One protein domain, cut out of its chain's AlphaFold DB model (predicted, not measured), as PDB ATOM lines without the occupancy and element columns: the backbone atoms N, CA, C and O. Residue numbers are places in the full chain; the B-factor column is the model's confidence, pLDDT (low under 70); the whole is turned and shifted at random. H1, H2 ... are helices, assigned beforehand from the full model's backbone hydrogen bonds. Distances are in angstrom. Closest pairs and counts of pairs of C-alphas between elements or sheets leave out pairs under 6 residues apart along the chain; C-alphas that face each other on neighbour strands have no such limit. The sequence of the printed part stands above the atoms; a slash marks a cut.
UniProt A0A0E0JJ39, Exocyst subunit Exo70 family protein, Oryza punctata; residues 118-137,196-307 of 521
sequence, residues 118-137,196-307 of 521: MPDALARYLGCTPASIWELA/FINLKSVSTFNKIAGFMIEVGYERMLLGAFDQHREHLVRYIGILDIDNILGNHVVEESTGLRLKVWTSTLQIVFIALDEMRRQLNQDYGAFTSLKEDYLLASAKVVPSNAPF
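This is residues 118 to 137 and 196 to 307 of the 521 residues of the protein "Exocyst subunit Exo70 family protein" of Oryza punctata (UniProt A0A0E0JJ39). Helices make a rod in which the long helix H6, 36.9 A from first to last C-alpha, runs along much of the length, with the short H8 folded back beside its last part by way of H7. The hairpin of H3 and H4 makes the other end, its two helices meeting near their turn as a narrow V; H8 packs on H4, H7 packs on H3, and H2 and H5 pack on the first half of H6. The printed part has 132 residues with eight named helices, H1 to H8 in order along the chain, and no named strand; the class is all helix. It is only just compact, close to loose, with a radius of gyration of the C-alphas of 16.9 A, and spans 56 by 27 by 18 A.

H1 is residues 119 to 125, beginning at C-alpha 119 (515.355, 461.718, 562.219), and H2 is residues 130 to 137. After the cut come H3, residues 199 to 214, 22.2 A long, and H4, residues 218 to 235, 25.3 A long. H5 is residues 241 to 246. H6, residues 254 to 279, is the longest helix at 36.9 A and begins at C-alpha 254 (544.084, 457.263, 559.214). H7 is residues 285 to 288, and H8 is residues 290 to 298, 12.4 A long, ending at C-alpha 298 (526.145, 465.298, 574.866).

H6 is the hub, touching H2, H5 and H8. With residues 256 to 264 alone it touches H2, at a steep tilt of 52 degrees; the closest C-alphas, of Ala 137 and Val 260, are 6.0 A apart. H5 and H6 form a helical hairpin at 27 degrees, closest at the C-alphas of Ile 241 and Thr 264, 6.8 A. H8 runs the opposite way to H6 at a shallow tilt of 7 degrees, closest at the C-alphas of Leu 279 and Lys 290, 7.0 A. H8 touches H4 through residues 229 to 233 of H4 alone, closest at the C-alphas of Val 233 and Ser 297, 6.6 A. H3 and H4, a helical hairpin at 24 degrees, only just touch, with 3 pairs of C-alphas within 8 A; the closest, of Met 212 and Glu 218, are 6.2 A apart. H7 touches H3, closest at the C-alphas of Asn 206 and Ala 285, 5.9 A. H1 touches no helix, but the C-alphas of Leu 122 and Ala 271 are 7.6 A apart. Every O i to N i+4 pair is within hydrogen-bond range in H1, H3, H5, H6 and H8, with 3 of 4 in H2 and 12 of 14 in H4; H7 is too short for such a pair.

The C-alphas farthest apart, of Val 215 and Ser 253, are 56.0 A apart. Residues 138 to 195 are not printed, and C-alphas 137 and 196 are 26.4 A apart across the cut. Of the links that are printed whole, none is long. The mean pLDDT of the printed part is 72.3; 43 residues are under 70, among them residues 245 to 255 and 281 to 307.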
ATOM      1  N   MET A 118     512.128 463.764 564.729       78.44
ATOM      2  CA  MET A 118     511.982 463.217 563.380       78.44
ATOM      3  C   MET A 118     513.367 463.086 562.725       78.44
ATOM      4  O   MET A 118     513.879 464.089 562.218       78.44
ATOM      5  N   PRO A 119     513.977 461.883 562.684       71.94
ATOM      6  CA  PRO A 119     515.355 461.718 562.219       71.94
ATOM      7  C   PRO A 119     515.513 462.118 560.754       71.94
ATOM      8  O   PRO A 119     516.461 462.809 560.407       71.94
ATOM      9  N   ASP A 120     514.529 461.792 559.912       72.81
ATOM     10  CA  ASP A 120     514.549 462.136 558.485       72.81
ATOM     11  C   ASP A 120     514.436 463.642 558.236       72.81
ATOM     12  O   ASP A 120     514.865 464.141 557.198       72.81
ATOM     13  N   ALA A 121     513.792 464.380 559.143       75.12
ATOM     14  CA  ALA A 121     513.686 465.832 559.041       75.12
ATOM     15  C   ALA A 121     514.981 466.505 559.503       75.12
ATOM     16  O   ALA A 121     515.461 467.409 558.826       75.12
ATOM     17  N   LEU A 122     515.576 465.995 560.587       73.50
ATOM     18  CA  LEU A 122     516.874 466.443 561.080       73.50
ATOM     19  C   LEU A 122     517.996 466.143 560.069       73.50
ATOM     20  O   LEU A 122     518.789 467.021 559.767       73.50
ATOM     21  N   ALA A 123     518.016 464.951 559.466       72.38
ATOM     22  CA  ALA A 123     518.993 464.582 558.437       72.38
ATOM     23  C   ALA A 123     518.873 465.449 557.170       72.38
ATOM     24  O   ALA A 123     519.881 465.828 556.578       72.38
ATOM     25  N   ARG A 124     517.646 465.820 556.769       75.44
ATOM     26  CA  ARG A 124     517.418 466.765 555.661       75.44
ATOM     27  C   ARG A 124     517.891 468.177 555.988       75.44
ATOM     28  O   ARG A 124     518.414 468.838 555.101       75.44
ATOM     29  N   TYR A 125     517.709 468.624 557.230       73.56
ATOM     30  CA  TYR A 125     518.196 469.924 557.693       73.56
ATOM     31  C   TYR A 125     519.724 469.976 557.727       73.56
ATOM     32  O   TYR A 125     520.322 470.905 557.202       73.56
ATOM     33  N   LEU A 126     520.351 468.939 558.281       74.00
ATOM     34  CA  LEU A 126     521.806 468.823 558.339       74.00
ATOM     35  C   LEU A 126     522.433 468.531 556.964       74.00
ATOM     36  O   LEU A 126     523.654 468.539 556.840       74.00
ATOM     37  N   GLY A 127     521.622 468.205 555.950       70.88
ATOM     38  CA  GLY A 127     522.084 467.832 554.612       70.88
ATOM     39  C   GLY A 127     522.950 466.569 554.583       70.88
ATOM     40  O   GLY A 127     523.626 466.310 553.589       70.88
ATOM     41  N   CYS A 128     522.965 465.785 555.664       72.44
ATOM     42  CA  CYS A 128     523.868 464.658 555.820       72.44
ATOM     43  C   CYS A 128     523.217 463.464 556.525       72.44
ATOM     44  O   CYS A 128     522.317 463.576 557.356       72.44
ATOM     45  N   THR A 129     523.708 462.287 556.161       77.88
ATOM     46  CA  THR A 129     523.436 460.995 556.781       77.88
ATOM     47  C   THR A 129     524.770 460.383 557.210       77.88
ATOM     48  O   THR A 129     525.804 460.745 556.642       77.88
ATOM     49  N   PRO A 130     524.785 459.415 558.142       72.88
ATOM     50  CA  PRO A 130     526.006 458.694 558.508       72.88
ATOM     51  C   PRO A 130     526.839 458.216 557.304       72.88
ATOM     52  O   PRO A 130     528.057 458.371 557.287       72.88
ATOM     53  N   ALA A 131     526.184 457.711 556.252       75.06
ATOM     54  CA  ALA A 131     526.846 457.257 555.030       75.06
ATOM     55  C   ALA A 131     527.394 458.412 554.170       75.06
ATOM     56  O   ALA A 131     528.493 458.310 553.622       75.06
ATOM     57  N   SER A 132     526.671 459.532 554.075       78.44
ATOM     58  CA  SER A 132     527.117 460.669 553.263       78.44
ATOM     59  C   SER A 132     528.311 461.399 553.881       78.44
ATOM     60  O   SER A 132     529.099 461.979 553.142       78.44
ATOM     61  N   ILE A 133     528.496 461.346 555.209       77.50
ATOM     62  CA  ILE A 133     529.700 461.881 555.875       77.50
ATOM     63  C   ILE A 133     530.951 461.171 555.333       77.50
ATOM     64  O   ILE A 133     531.930 461.820 554.964       77.50
ATOM     65  N   TRP A 134     530.892 459.844 555.198       77.06
ATOM     66  CA  TRP A 134     531.966 459.039 554.613       77.06
ATOM     67  C   TRP A 134     532.194 459.330 553.124       77.06
ATOM     68  O   TRP A 134     533.335 459.357 552.663       77.06
ATOM     69  N   GLU A 135     531.141 459.543 552.337       79.25
ATOM     70  CA  GLU A 135     531.266 459.921 550.918       79.25
ATOM     71  C   GLU A 135     531.884 461.313 550.736       79.25
ATOM     72  O   GLU A 135     532.759 461.508 549.886       79.25
ATOM     73  N   LEU A 136     531.492 462.270 551.576       76.56
ATOM     74  CA  LEU A 136     532.011 463.632 551.542       76.56
ATOM     75  C   LEU A 136     533.488 463.668 551.966       76.56
ATOM     76  O   LEU A 136     534.319 464.274 551.288       76.56
ATOM     77  N   ALA A 137     533.853 462.911 553.005       75.31
ATOM     78  CA  ALA A 137     535.247 462.757 553.412       75.31
ATOM     79  C   ALA A 137     536.103 462.086 552.320       75.31
ATOM     80  O   ALA A 137     537.228 462.525 552.063       75.31
ATOM     81  N   PHE A 196     511.218 470.055 564.031       72.19
ATOM     82  CA  PHE A 196     511.772 468.696 563.919       72.19
ATOM     83  C   PHE A 196     511.263 467.801 565.054       72.19
ATOM     84  O   PHE A 196     511.402 466.576 565.008       72.19
ATOM     85  N   ILE A 197     510.611 468.421 566.041       75.50
ATOM     86  CA  ILE A 197     509.893 467.777 567.128       75.50
ATOM     87  C   ILE A 197     508.511 467.327 566.651       75.50
ATOM     88  O   ILE A 197     507.723 468.095 566.087       75.50
ATOM     89  N   ASN A 198     508.180 466.073 566.944       78.50
ATOM     90  CA  ASN A 198     506.840 465.538 566.796       78.50
ATOM     91  C   ASN A 198     505.973 465.957 567.995       78.50
ATOM     92  O   ASN A 198     505.963 465.311 569.046       78.50
ATOM     93  N   LEU A 199     505.182 467.016 567.813       77.62
ATOM     94  CA  LEU A 199     504.292 467.564 568.847       77.62
ATOM     95  C   LEU A 199     503.289 466.541 569.415       77.62
ATOM     96  O   LEU A 199     502.871 466.652 570.568       77.62
ATOM     97  N   LYS A 200     502.907 465.513 568.641       78.50
ATOM     98  CA  LYS A 200     502.023 464.440 569.133       78.50
ATOM     99  C   LYS A 200     502.751 463.535 570.126       78.50
ATOM    100  O   LYS A 200     502.150 463.137 571.124       78.50
ATOM    101  N   SER A 201     504.024 463.242 569.873       80.19
ATOM    102  CA  SER A 201     504.875 462.481 570.792       80.19
ATOM    103  C   SER A 201     505.114 463.262 572.082       80.19
ATOM    104  O   SER A 201     504.931 462.699 573.154       80.19
ATOM    105  N   VAL A 202     505.393 464.569 572.000       79.31
ATOM    106  CA  VAL A 202     505.558 465.436 573.186       79.31
ATOM    107  C   VAL A 202     504.271 465.529 574.008       79.31
ATOM    108  O   VAL A 202     504.294 465.372 575.224       79.31
ATOM    109  N   SER A 203     503.113 465.701 573.359       82.19
ATOM    110  CA  SER A 203     501.820 465.683 574.060       82.19
ATOM    111  C   SER A 203     501.568 464.348 574.768       82.19
ATOM    112  O   SER A 203     501.030 464.324 575.872       82.19
ATOM    113  N   THR A 204     501.968 463.237 574.149       82.00
ATOM    114  CA  THR A 204     501.841 461.897 574.735       82.00
ATOM    115  C   THR A 204     502.788 461.716 575.919       82.00
ATOM    116  O   THR A 204     502.353 461.249 576.967       82.00
ATOM    117  N   PHE A 205     504.037 462.169 575.786       84.44
ATOM    118  CA  PHE A 205     505.022 462.196 576.864       84.44
ATOM    119  C   PHE A 205     504.480 462.946 578.083       84.44
ATOM    120  O   PHE A 205     504.426 462.386 579.171       84.44
ATOM    121  N   ASN A 206     503.983 464.173 577.888       84.25
ATOM    122  CA  ASN A 206     503.450 464.993 578.977       84.25
ATOM    123  C   ASN A 206     502.240 464.357 579.668       84.25
ATOM    124  O   ASN A 206     502.105 464.472 580.881       84.25
ATOM    125  N   LYS A 207     501.373 463.656 578.923       85.25
ATOM    126  CA  LYS A 207     500.240 462.923 579.511       85.25
ATOM    127  C   LYS A 207     500.698 461.769 580.398       85.25
ATOM    128  O   LYS A 207     500.142 461.587 581.474       85.25
ATOM    129  N   ILE A 208     501.685 460.992 579.945       85.69
ATOM    130  CA  ILE A 208     502.236 459.870 580.718       85.69
ATOM    131  C   ILE A 208     502.971 460.399 581.949       85.69
ATOM    132  O   ILE A 208     502.669 459.973 583.060       85.69
ATOM    133  N   ALA A 209     503.878 461.360 581.760       86.19
ATOM    134  CA  ALA A 209     504.658 461.957 582.835       86.19
ATOM    135  C   ALA A 209     503.758 462.602 583.897       86.19
ATOM    136  O   ALA A 209     503.891 462.281 585.073       86.19
ATOM    137  N   GLY A 210     502.792 463.434 583.484       86.31
ATOM    138  CA  GLY A 210     501.845 464.076 584.398       86.31
ATOM    139  C   GLY A 210     501.057 463.062 585.225       86.31
ATOM    140  O   GLY A 210     501.036 463.155 586.445       86.31
ATOM    141  N   PHE A 211     500.507 462.028 584.583       87.50
ATOM    142  CA  PHE A 211     499.777 460.975 585.291       87.50
ATOM    143  C   PHE A 211     500.664 460.177 586.260       87.50
ATOM    144  O   PHE A 211     500.245 459.871 587.370       87.50
ATOM    145  N   MET A 212     501.895 459.832 585.871       87.44
ATOM    146  CA  MET A 212     502.804 459.086 586.750       87.44
ATOM    147  C   MET A 212     503.260 459.917 587.953       87.44
ATOM    148  O   MET A 212     503.415 459.353 589.034       87.44
ATOM    149  N   ILE A 213     503.443 461.230 587.786       86.25
ATOM    150  CA  ILE A 213     503.763 462.159 588.882       86.25
ATOM    151  C   ILE A 213     502.562 462.290 589.826       86.25
ATOM    152  O   ILE A 213     502.719 462.106 591.028       86.25
ATOM    153  N   GLU A 214     501.355 462.512 589.292       86.19
ATOM    154  CA  GLU A 214     500.116 462.611 590.085       86.19
ATOM    155  C   GLU A 214     499.880 461.378 590.970       86.19
ATOM    156  O   GLU A 214     499.404 461.500 592.095       86.19
ATOM    157  N   VAL A 215     500.234 460.189 590.475       86.12
ATOM    158  CA  VAL A 215     500.045 458.914 591.184       86.12
ATOM    159  C   VAL A 215     501.265 458.531 592.052       86.12
ATOM    160  O   VAL A 215     501.215 457.549 592.790       86.12
ATOM    161  N   GLY A 216     502.367 459.288 592.004       85.12
ATOM    162  CA  GLY A 216     503.561 459.059 592.835       85.12
ATOM    163  C   GLY A 216     504.556 458.009 592.307       85.12
ATOM    164  O   GLY A 216     505.384 457.500 593.061       85.12
ATOM    165  N   TYR A 217     504.521 457.682 591.011       86.25
ATOM    166  CA  TYR A 217     505.424 456.726 590.344       86.25
ATOM    167  C   TYR A 217     506.664 457.390 589.707       86.25
ATOM    168  O   TYR A 217     507.217 456.902 588.718       86.25
ATOM    169  N   GLU A 218     507.152 458.487 590.290       84.38
ATOM    170  CA  GLU A 218     508.240 459.315 589.744       84.38
ATOM    171  C   GLU A 218     509.536 458.535 589.474       84.38
ATOM    172  O   GLU A 218     510.159 458.702 588.429       84.38
ATOM    173  N   ARG A 219     509.930 457.614 590.364       85.19
ATOM    174  CA  ARG A 219     511.150 456.804 590.170       85.19
ATOM    175  C   ARG A 219     511.088 455.930 588.916       85.19
ATOM    176  O   ARG A 219     512.100 455.734 588.251       85.19
ATOM    177  N   MET A 220     509.908 455.395 588.599       86.00
ATOM    178  CA  MET A 220     509.708 454.579 587.400       86.00
ATOM    179  C   MET A 220     509.713 455.444 586.139       86.00
ATOM    180  O   MET A 220     510.241 455.021 585.114       86.00
ATOM    181  N   LEU A 221     509.171 456.662 586.230       84.81
ATOM    182  CA  LEU A 221     509.232 457.651 585.159       84.81
ATOM    183  C   LEU A 221     510.683 458.047 584.846       84.81
ATOM    184  O   LEU A 221     511.066 458.041 583.681       84.81
ATOM    185  N   LEU A 222     511.497 458.324 585.873       82.06
ATOM    186  CA  LEU A 222     512.917 458.656 585.706       82.06
ATOM    187  C   LEU A 222     513.697 457.511 585.043       82.06
ATOM    188  O   LEU A 222     514.392 457.741 584.060       82.06
ATOM    189  N   GLY A 223     513.508 456.265 585.493       82.94
ATOM    190  CA  GLY A 223     514.157 455.108 584.862       82.94
ATOM    191  C   GLY A 223     513.737 454.895 583.399       82.94
ATOM    192  O   GLY A 223     514.562 454.562 582.550       82.94
ATOM    193  N   ALA A 224     512.464 455.139 583.073       81.62
ATOM    194  CA  ALA A 224     511.988 455.086 581.693       81.62
ATOM    195  C   ALA A 224     512.557 456.220 580.828       81.62
ATOM    196  O   ALA A 224     512.860 456.015 579.650       81.62
ATOM    197  N   PHE A 225     512.736 457.403 581.407       80.06
ATOM    198  CA  PHE A 225     513.374 458.531 580.745       80.06
ATOM    199  C   PHE A 225     514.857 458.260 580.453       80.06
ATOM    200  O   PHE A 225     515.306 458.497 579.332       80.06
ATOM    201  N   ASP A 226     515.591 457.670 581.398       75.62
ATOM    202  CA  ASP A 226     516.980 457.243 581.187       75.62
ATOM    203  C   ASP A 226     517.108 456.231 580.039       75.62
ATOM    204  O   ASP A 226     518.016 456.329 579.211       75.62
ATOM    205  N   GLN A 227     516.162 455.298 579.921       79.31
ATOM    206  CA  GLN A 227     516.134 454.348 578.808       79.31
ATOM    207  C   GLN A 227     515.734 455.015 577.478       79.31
ATOM    208  O   GLN A 227     516.315 454.723 576.431       79.31
ATOM    209  N   HIS A 228     514.766 455.939 577.500       77.75
ATOM    210  CA  HIS A 228     514.374 456.727 576.324       77.75
ATOM    211  C   HIS A 228     515.576 457.466 575.718       77.75
ATOM    212  O   HIS A 228     515.803 457.482 574.506       77.75
ATOM    213  N   ARG A 229     516.372 458.043 576.608       72.81
ATOM    214  CA  ARG A 229     517.587 458.792 576.338       72.81
ATOM    215  C   ARG A 229     518.699 457.936 575.725       72.81
ATOM    216  O   ARG A 229     519.368 458.390 574.805       72.81
ATOM    217  N   GLU A 230     518.882 456.694 576.163       71.81
ATOM    218  CA  GLU A 230     519.825 455.768 575.513       71.81
ATOM    219  C   GLU A 230     519.379 455.382 574.097       71.81
ATOM    220  O   GLU A 230     520.195 455.268 573.180       71.81
ATOM    221  N   HIS A 231     518.069 455.225 573.887       72.44
ATOM    222  CA  HIS A 231     517.528 454.969 572.557       72.44
ATOM    223  C   HIS A 231     517.705 456.166 571.612       72.44
ATOM    224  O   HIS A 231     517.880 455.945 570.414       72.44
ATOM    225  N   LEU A 232     517.703 457.405 572.129       73.56
ATOM    226  CA  LEU A 232     517.898 458.639 571.355       73.56
ATOM    227  C   LEU A 232     519.158 458.611 570.497       73.56
ATOM    228  O   LEU A 232     519.079 458.848 569.292       73.56
ATOM    229  N   VAL A 233     520.290 458.279 571.116       69.44
ATOM    230  CA  VAL A 233     521.592 458.212 570.439       69.44
ATOM    231  C   VAL A 233     521.561 457.168 569.321       69.44
ATOM    232  O   VAL A 233     522.040 457.421 568.223       69.44
ATOM    233  N   ARG A 234     520.908 456.021 569.557       69.62
ATOM    234  CA  ARG A 234     520.823 454.928 568.576       69.62
ATOM    235  C   ARG A 234     519.897 455.231 567.401       69.62
ATOM    236  O   ARG A 234     520.178 454.800 566.285       69.62
ATOM    237  N   TYR A 235     518.769 455.912 567.627       70.25
ATOM    238  CA  TYR A 235     517.815 456.188 566.545       70.25
ATOM    239  C   TYR A 235     518.154 457.460 565.760       70.25
ATOM    240  O   TYR A 235     517.844 457.531 564.569       70.25
ATOM    241  N   ILE A 236     518.797 458.455 566.382       71.56
ATOM    242  CA  ILE A 236     519.430 459.569 565.667       71.56
ATOM    243  C   ILE A 236     520.864 459.142 565.368       71.56
ATOM    244  O   ILE A 236     521.794 459.582 566.028       71.56
ATOM    245  N   GLY A 237     521.047 458.286 564.360       67.31
ATOM    246  CA  GLY A 237     522.348 457.662 564.075       67.31
ATOM    247  C   GLY A 237     523.512 458.636 563.833       67.31
ATOM    248  O   GLY A 237     524.658 458.226 563.921       67.31
ATOM    249  N   ILE A 238     523.235 459.920 563.570       70.56
ATOM    250  CA  ILE A 238     524.239 460.998 563.494       70.56
ATOM    251  C   ILE A 238     524.896 461.271 564.860       70.56
ATOM    252  O   ILE A 238     526.061 461.649 564.908       70.56
ATOM    253  N   LEU A 239     524.170 461.060 565.962       69.75
ATOM    254  CA  LEU A 239     524.677 461.182 567.330       69.75
ATOM    255  C   LEU A 239     525.509 459.963 567.761       69.75
ATOM    256  O   LEU A 239     526.156 460.012 568.798       69.75
ATOM    257  N   ASP A 240     525.512 458.864 567.009       73.69
ATOM    258  CA  ASP A 240     526.256 457.654 567.369       73.69
ATOM    259  C   ASP A 240     527.633 457.633 566.684       73.69
ATOM    260  O   ASP A 240     527.867 456.914 565.709       73.69
ATOM    261  N   ILE A 241     528.549 458.473 567.183       69.69
ATOM    262  CA  ILE A 241     529.906 458.621 566.624       69.69
ATOM    263  C   ILE A 241     530.662 457.287 566.628       69.69
ATOM    264  O   ILE A 241     531.357 456.967 565.659       69.69
ATOM    265  N   ASP A 242     530.500 456.489 567.685       70.00
ATOM    266  CA  ASP A 242     531.166 455.195 567.818       70.00
ATOM    267  C   ASP A 242     530.683 454.202 566.754       70.00
ATOM    268  O   ASP A 242     531.500 453.488 566.175       70.00
ATOM    269  N   ASN A 243     529.391 454.190 566.421       73.06
ATOM    270  CA  ASN A 243     528.857 453.368 565.334       73.06
ATOM    271  C   ASN A 243     529.283 453.882 563.944       73.06
ATOM    272  O   ASN A 243     529.623 453.088 563.066       73.06
ATOM    273  N   ILE A 244     529.338 455.206 563.741       71.12
ATOM    274  CA  ILE A 244     529.807 455.814 562.479       71.12
ATOM    275  C   ILE A 244     531.262 455.429 562.185       71.12
ATOM    276  O   ILE A 244     531.609 455.158 561.033       71.12
ATOM    277  N   LEU A 245     532.108 455.388 563.216       68.75
ATOM    278  CA  LEU A 245     533.533 455.071 563.094       68.75
ATOM    279  C   LEU A 245     533.824 453.567 563.193       68.75
ATOM    280  O   LEU A 245     534.755 453.077 562.554       68.75
ATOM    281  N   GLY A 246     533.042 452.835 563.988       61.25
ATOM    282  CA  GLY A 246     533.237 451.421 564.308       61.25
ATOM    283  C   GLY A 246     532.915 450.459 563.164       61.25
ATOM    284  O   GLY A 246     533.506 449.384 563.082       61.25
ATOM    285  N   ASN A 247     532.040 450.850 562.234       57.44
ATOM    286  CA  ASN A 247     531.609 449.973 561.138       57.44
ATOM    287  C   ASN A 247     532.635 449.818 559.999       57.44
ATOM    288  O   ASN A 247     532.472 448.937 559.156       57.44
ATOM    289  N   HIS A 248     533.708 450.619 559.977       53.84
ATOM    290  CA  HIS A 248     534.688 450.668 558.878       53.84
ATOM    291  C   HIS A 248     536.145 450.403 559.323       53.84
ATOM    292  O   HIS A 248     537.103 450.729 558.625       53.84
ATOM    293  N   VAL A 249     536.334 449.777 560.492       55.41
ATOM    294  CA  VAL A 249     537.609 449.738 561.245       55.41
ATOM    295  C   VAL A 249     538.798 449.070 560.532       55.41
ATOM    296  O   VAL A 249     539.932 449.301 560.946       55.41
ATOM    297  N   VAL A 250     538.607 448.275 559.476       53.97
ATOM    298  CA  VAL A 250     539.656 447.322 559.058       53.97
ATOM    299  C   VAL A 250     540.541 447.777 557.881       53.97
ATOM    300  O   VAL A 250     541.680 447.325 557.820       53.97
ATOM    301  N   GLU A 251     540.131 448.699 556.995       54.56
ATOM    302  CA  GLU A 251     540.921 448.979 555.764       54.56
ATOM    303  C   GLU A 251     541.136 450.458 555.383       54.56
ATOM    304  O   GLU A 251     541.806 450.747 554.390       54.56
ATOM    305  N   GLU A 252     540.630 451.424 556.150       63.56
ATOM    306  CA  GLU A 252     540.654 452.832 555.726       63.56
ATOM    307  C   GLU A 252     541.814 453.662 556.298       63.56
ATOM    308  O   GLU A 252     542.290 453.461 557.420       63.56
ATOM    309  N   SER A 253     542.277 454.642 555.508       68.12
ATOM    310  CA  SER A 253     543.425 455.480 555.865       68.12
ATOM    311  C   SER A 253     543.159 456.302 557.133       68.12
ATOM    312  O   SER A 253     542.060 456.813 557.360       68.12
ATOM    313  N   THR A 254     544.186 456.475 557.971       67.38
ATOM    314  CA  THR A 254     544.084 457.263 559.214       67.38
ATOM    315  C   THR A 254     543.617 458.697 558.948       67.38
ATOM    316  O   THR A 254     542.813 459.219 559.710       67.38
ATOM    317  N   GLY A 255     544.039 459.306 557.834       68.06
ATOM    318  CA  GLY A 255     543.584 460.645 557.442       68.06
ATOM    319  C   GLY A 255     542.086 460.713 557.118       68.06
ATOM    320  O   GLY A 255     541.424 461.674 557.501       68.06
ATOM    321  N   LEU A 256     541.525 459.685 556.471       71.56
ATOM    322  CA  LEU A 256     540.091 459.635 556.173       71.56
ATOM    323  C   LEU A 256     539.262 459.482 557.454       71.56
ATOM    324  O   LEU A 256     538.316 460.239 557.657       71.56
ATOM    325  N   ARG A 257     539.665 458.567 558.349       72.25
ATOM    326  CA  ARG A 257     539.008 458.374 559.655       72.25
ATOM    327  C   ARG A 257     538.978 459.660 560.476       72.25
ATOM    328  O   ARG A 257     537.975 459.958 561.115       72.25
ATOM    329  N   LEU A 258     540.056 460.437 560.433       71.44
ATOM    330  CA  LEU A 258     540.139 461.711 561.140       71.44
ATOM    331  C   LEU A 258     539.228 462.773 560.551       71.44
ATOM    332  O   LEU A 258     538.529 463.428 561.315       71.44
ATOM    333  N   LYS A 259     539.175 462.901 559.221       73.00
ATOM    334  CA  LYS A 259     538.224 463.806 558.566       73.00
ATOM    335  C   LYS A 259     536.784 463.467 558.945       73.00
ATOM    336  O   LYS A 259     536.034 464.355 559.340       73.00
ATOM    337  N   VAL A 260     536.421 462.183 558.899       75.50
ATOM    338  CA  VAL A 260     535.090 461.719 559.318       75.50
ATOM    339  C   VAL A 260     534.841 462.032 560.783       75.50
ATOM    340  O   VAL A 260     533.786 462.567 561.106       75.50
ATOM    341  N   TRP A 261     535.808 461.773 561.664       79.62
ATOM    342  CA  TRP A 261     535.696 462.098 563.083       79.62
ATOM    343  C   TRP A 261     535.466 463.601 563.307       79.62
ATOM    344  O   TRP A 261     534.515 463.972 563.992       79.62
ATOM    345  N   THR A 262     536.261 464.471 562.673       72.44
ATOM    346  CA  THR A 262     536.120 465.930 562.806       72.44
ATOM    347  C   THR A 262     534.786 466.440 562.267       72.44
ATOM    348  O   THR A 262     534.129 467.240 562.929       72.44
ATOM    349  N   SER A 263     534.345 465.949 561.104       75.12
ATOM    350  CA  SER A 263     533.063 466.347 560.515       75.12
ATOM    351  C   SER A 263     531.884 465.840 561.339       75.12
ATOM    352  O   SER A 263     530.930 466.577 561.562       75.12
ATOM    353  N   THR A 264     531.955 464.606 561.840       77.62
ATOM    354  CA  THR A 264     530.892 464.034 562.676       77.62
ATOM    355  C   THR A 264     530.753 464.816 563.977       77.62
ATOM    356  O   THR A 264     529.640 465.179 564.344       77.62
ATOM    357  N   LEU A 265     531.870 465.151 564.634       78.44
ATOM    358  CA  LEU A 265     531.862 465.955 565.856       78.44
ATOM    359  C   LEU A 265     531.147 467.301 565.640       78.44
ATOM    360  O   LEU A 265     530.278 467.667 566.425       78.44
ATOM    361  N   GLN A 266     531.452 468.005 564.547       74.50
ATOM    362  CA  GLN A 266     530.794 469.271 564.201       74.50
ATOM    363  C   GLN A 266     529.295 469.103 563.929       74.50
ATOM    364  O   GLN A 266     528.484 469.851 564.471       74.50
ATOM    365  N   ILE A 267     528.915 468.111 563.118       75.75
ATOM    366  CA  ILE A 267     527.509 467.844 562.781       75.75
ATOM    367  C   ILE A 267     526.705 467.522 564.045       75.75
ATOM    368  O   ILE A 267     525.574 467.987 564.186       75.75
ATOM    369  N   VAL A 268     527.288 466.771 564.983       78.81
ATOM    370  CA  VAL A 268     526.675 466.506 566.285       78.81
ATOM    371  C   VAL A 268     526.433 467.806 567.042       78.81
ATOM    372  O   VAL A 268     525.316 468.016 567.500       78.81
ATOM    373  N   PHE A 269     527.419 468.702 567.147       75.94
ATOM    374  CA  PHE A 269     527.217 469.981 567.837       75.94
ATOM    375  C   PHE A 269     526.136 470.843 567.179       75.94
ATOM    376  O   PHE A 269     525.307 471.407 567.889       75.94
ATOM    377  N   ILE A 270     526.063 470.869 565.845       75.88
ATOM    378  CA  ILE A 270     524.987 471.559 565.114       75.88
ATOM    379  C   ILE A 270     523.621 470.936 565.441       75.88
ATOM    380  O   ILE A 270     522.651 471.652 565.691       75.88
ATOM    381  N   ALA A 271     523.534 469.605 565.464       76.81
ATOM    382  CA  ALA A 271     522.310 468.905 565.831       76.81
ATOM    383  C   ALA A 271     521.897 469.217 567.278       76.81
ATOM    384  O   ALA A 271     520.725 469.483 567.530       76.81
ATOM    385  N   LEU A 272     522.851 469.233 568.213       76.94
ATOM    386  CA  LEU A 272     522.618 469.557 569.621       76.94
ATOM    387  C   LEU A 272     522.178 471.011 569.819       76.94
ATOM    388  O   LEU A 272     521.275 471.259 570.617       76.94
ATOM    389  N   ASP A 273     522.757 471.957 569.078       74.00
ATOM    390  CA  ASP A 273     522.351 473.365 569.097       74.00
ATOM    391  C   ASP A 273     520.910 473.544 568.626       74.00
ATOM    392  O   ASP A 273     520.083 474.150 569.312       74.00
ATOM    393  N   GLU A 274     520.564 472.927 567.497       74.31
ATOM    394  CA  GLU A 274     519.204 472.971 566.975       74.31
ATOM    395  C   GLU A 274     518.218 472.265 567.917       74.31
ATOM    396  O   GLU A 274     517.108 472.757 568.154       74.31
ATOM    397  N   MET A 275     518.633 471.147 568.525       76.81
ATOM    398  CA  MET A 275     517.843 470.461 569.542       76.81
ATOM    399  C   MET A 275     517.591 471.369 570.750       76.81
ATOM    400  O   MET A 275     516.440 471.531 571.158       76.81
ATOM    401  N   ARG A 276     518.627 472.030 571.282       75.44
ATOM    402  CA  ARG A 276     518.516 473.016 572.369       75.44
ATOM    403  C   ARG A 276     517.572 474.156 571.989       75.44
ATOM    404  O   ARG A 276     516.689 474.502 572.773       75.44
ATOM    405  N   ARG A 277     517.719 474.715 570.785       76.00
ATOM    406  CA  ARG A 277     516.905 475.833 570.286       76.00
ATOM    407  C   ARG A 277     515.420 475.486 570.247       76.00
ATOM    408  O   ARG A 277     514.604 476.307 570.666       76.00
ATOM    409  N   GLN A 278     515.057 474.293 569.771       73.31
ATOM    410  CA  GLN A 278     513.654 473.866 569.767       73.31
ATOM    411  C   GLN A 278     513.163 473.531 571.175       73.31
ATOM    412  O   GLN A 278     512.070 473.951 571.534       73.31
ATOM    413  N   LEU A 279     513.986 472.877 572.003       72.31
ATOM    414  CA  LEU A 279     513.646 472.549 573.392       72.31
ATOM    415  C   LEU A 279     513.513 473.763 574.321       72.31
ATOM    416  O   LEU A 279     512.912 473.639 575.380       72.31
ATOM    417  N   ASN A 280     514.047 474.930 573.954       71.25
ATOM    418  CA  ASN A 280     513.834 476.185 574.686       71.25
ATOM    419  C   ASN A 280     512.384 476.706 574.599       71.25
ATOM    420  O   ASN A 280     512.049 477.681 575.269       71.25
ATOM    421  N   GLN A 281     511.528 476.092 573.779       69.50
ATOM    422  CA  GLN A 281     510.090 476.355 573.771       69.50
ATOM    423  C   GLN A 281     509.412 475.648 574.958       69.50
ATOM    424  O   GLN A 281     509.852 474.582 575.382       69.50
ATOM    425  N   ASP A 282     508.345 476.231 575.511       67.44
ATOM    426  CA  ASP A 282     507.680 475.655 576.684       67.44
ATOM    427  C   ASP A 282     506.908 474.375 576.319       67.44
ATOM    428  O   ASP A 282     505.950 474.399 575.539       67.44
ATOM    429  N   TYR A 283     507.335 473.251 576.901       64.38
ATOM    430  CA  TYR A 283     506.731 471.935 576.712       64.38
ATOM    431  C   TYR A 283     506.224 471.323 578.029       64.38
ATOM    432  O   TYR A 283     506.049 470.107 578.099       64.38
ATOM    433  N   GLY A 284     505.941 472.116 579.067       66.81
ATOM    434  CA  GLY A 284     505.336 471.624 580.313       66.81
ATOM    435  C   GLY A 284     506.276 470.742 581.149       66.81
ATOM    436  O   GLY A 284     507.374 471.165 581.497       66.81
ATOM    437  N   ALA A 285     505.867 469.511 581.492       61.00
ATOM    438  CA  ALA A 285     506.668 468.606 582.336       61.00
ATOM    439  C   ALA A 285     508.043 468.285 581.719       61.00
ATOM    440  O   ALA A 285     509.035 468.155 582.437       61.00
ATOM    441  N   PHE A 286     508.121 468.238 580.386       62.06
ATOM    442  CA  PHE A 286     509.371 468.054 579.648       62.06
ATOM    443  C   PHE A 286     510.387 469.186 579.892       62.06
ATOM    444  O   PHE A 286     511.591 468.939 579.878       62.06
ATOM    445  N   THR A 287     509.929 470.409 580.186       63.75
ATOM    446  CA  THR A 287     510.798 471.566 580.458       63.75
ATOM    447  C   THR A 287     511.680 471.335 581.692       63.75
ATOM    448  O   THR A 287     512.830 471.765 581.709       63.75
ATOM    449  N   SER A 288     511.186 470.592 582.692       66.31
ATOM    450  CA  SER A 288     511.959 470.241 583.897       66.31
ATOM    451  C   SER A 288     513.060 469.200 583.650       66.31
ATOM    452  O   SER A 288     514.059 469.196 584.357       66.31
ATOM    453  N   LEU A 289     512.906 468.362 582.618       65.25
ATOM    454  CA  LEU A 289     513.822 467.265 582.267       65.25
ATOM    455  C   LEU A 289     514.763 467.623 581.104       65.25
ATOM    456  O   LEU A 289     515.534 466.792 580.623       65.25
ATOM    457  N   LYS A 290     514.684 468.862 580.614       68.62
ATOM    458  CA  LYS A 290     515.371 469.337 579.412       68.62
ATOM    459  C   LYS A 290     516.897 469.296 579.526       68.62
ATOM    460  O   LYS A 290     517.559 468.876 578.580       68.62
ATOM    461  N   GLU A 291     517.452 469.733 580.654       65.69
ATOM    462  CA  GLU A 291     518.909 469.763 580.859       65.69
ATOM    463  C   GLU A 291     519.489 468.340 580.952       65.69
ATOM    464  O   GLU A 291     520.522 468.050 580.345       65.69
ATOM    465  N   ASP A 292     518.769 467.415 581.597       64.50
ATOM    466  CA  ASP A 292     519.141 465.993 581.679       64.50
ATOM    467  C   ASP A 292     519.043 465.285 580.317       64.50
ATOM    468  O   ASP A 292     519.846 464.401 579.995       64.50
ATOM    469  N   TYR A 293     518.076 465.699 579.491       67.19
ATOM    470  CA  TYR A 293     517.923 465.241 578.110       67.19
ATOM    471  C   TYR A 293     519.123 465.659 577.247       67.19
ATOM    472  O   TYR A 293     519.697 464.833 576.533       67.19
ATOM    473  N   LEU A 294     519.527 466.931 577.346       66.06
ATOM    474  CA  LEU A 294     520.651 467.495 576.597       66.06
ATOM    475  C   LEU A 294     521.996 466.892 577.035       66.06
ATOM    476  O   LEU A 294     522.789 466.510 576.172       66.06
ATOM    477  N   LEU A 295     522.228 466.714 578.343       65.56
ATOM    478  CA  LEU A 295     523.432 466.069 578.900       65.56
ATOM    479  C   LEU A 295     523.715 464.708 578.259       65.56
ATOM    480  O   LEU A 295     524.856 464.344 577.981       65.56
ATOM    481  N   ALA A 296     522.676 463.930 578.012       57.62
ATOM    482  CA  ALA A 296     522.862 462.590 577.500       57.62
ATOM    483  C   ALA A 296     523.001 462.502 575.992       57.62
ATOM    484  O   ALA A 296     523.714 461.630 575.506       57.62
ATOM    485  N   SER A 297     522.394 463.440 575.267       57.81
ATOM    486  CA  SER A 297     522.770 463.678 573.878       57.81
ATOM    487  C   SER A 297     524.194 464.245 573.750       57.81
ATOM    488  O   SER A 297     524.775 464.176 572.678       57.81
ATOM    489  N   ALA A 298     524.789 464.749 574.839       55.91
ATOM    490  CA  ALA A 298     526.145 465.298 574.866       55.91
ATOM    491  C   ALA A 298     527.243 464.298 575.275       55.91
ATOM    492  O   ALA A 298     528.415 464.541 574.995       55.91
ATOM    493  N   LYS A 299     526.886 463.119 575.820       59.75
ATOM    494  CA  LYS A 299     527.808 461.964 575.991       59.75
ATOM    495  C   LYS A 299     528.400 461.435 574.673       59.75
ATOM    496  O   LYS A 299     529.128 460.450 574.662       59.75
ATOM    497  N   VAL A 300     528.066 462.093 573.572       51.41
ATOM    498  CA  VAL A 300     528.483 461.821 572.209       51.41
ATOM    499  C   VAL A 300     529.911 462.294 571.924       51.41
ATOM    500  O   VAL A 300     530.488 461.849 570.939       51.41
ATOM    501  N   VAL A 301     530.539 463.124 572.774       54.56
ATOM    502  CA  VAL A 301     531.995 463.345 572.673       54.56
ATOM    503  C   VAL A 301     532.679 461.995 572.931       54.56
ATOM    504  O   VAL A 301     532.601 461.486 574.051       54.56
ATOM    505  N   PRO A 302     533.306 461.371 571.918       54.25
ATOM    506  CA  PRO A 302     533.736 459.990 572.030       54.25
ATOM    507  C   PRO A 302     534.787 459.891 573.131       54.25
ATOM    508  O   PRO A 302     535.823 460.557 573.080       54.25
ATOM    509  N   SER A 303     534.529 459.041 574.131       50.00
ATOM    510  CA  SER A 303     535.430 458.863 575.279       50.00
ATOM    511  C   SER A 303     536.842 458.443 574.850       50.00
ATOM    512  O   SER A 303     537.810 458.702 575.573       50.00
ATOM    513  N   ASN A 304     536.953 457.859 573.650       52.44
ATOM    514  CA  ASN A 304     538.185 457.435 573.007       52.44
ATOM    515  C   ASN A 304     538.340 458.137 571.651       52.44
ATOM    516  O   ASN A 304     537.771 457.710 570.649       52.44
ATOM    517  N   ALA A 305     539.159 459.188 571.590       52.41
ATOM    518  CA  ALA A 305     539.644 459.688 570.307       52.41
ATOM    519  C   ALA A 305     540.312 458.522 569.538       52.41
ATOM    520  O   ALA A 305     541.094 457.786 570.150       52.41
ATOM    521  N   PRO A 306     540.055 458.340 568.228       51.91
ATOM    522  CA  PRO A 306     540.467 457.151 567.465       51.91
ATOM    523  C   PRO A 306     541.981 456.883 567.469       51.91
ATOM    524  O   PRO A 306     542.414 455.783 567.147       51.91
ATOM    525  N   PHE A 307     542.792 457.862 567.868       51.62
ATOM    526  CA  PHE A 307     544.242 457.740 567.970       51.62
ATOM    527  C   PHE A 307     544.746 457.324 569.368       51.62
ATOM    528  O   PHE A 307     545.878 456.873 569.501       51.62
TER     529      PHE A 307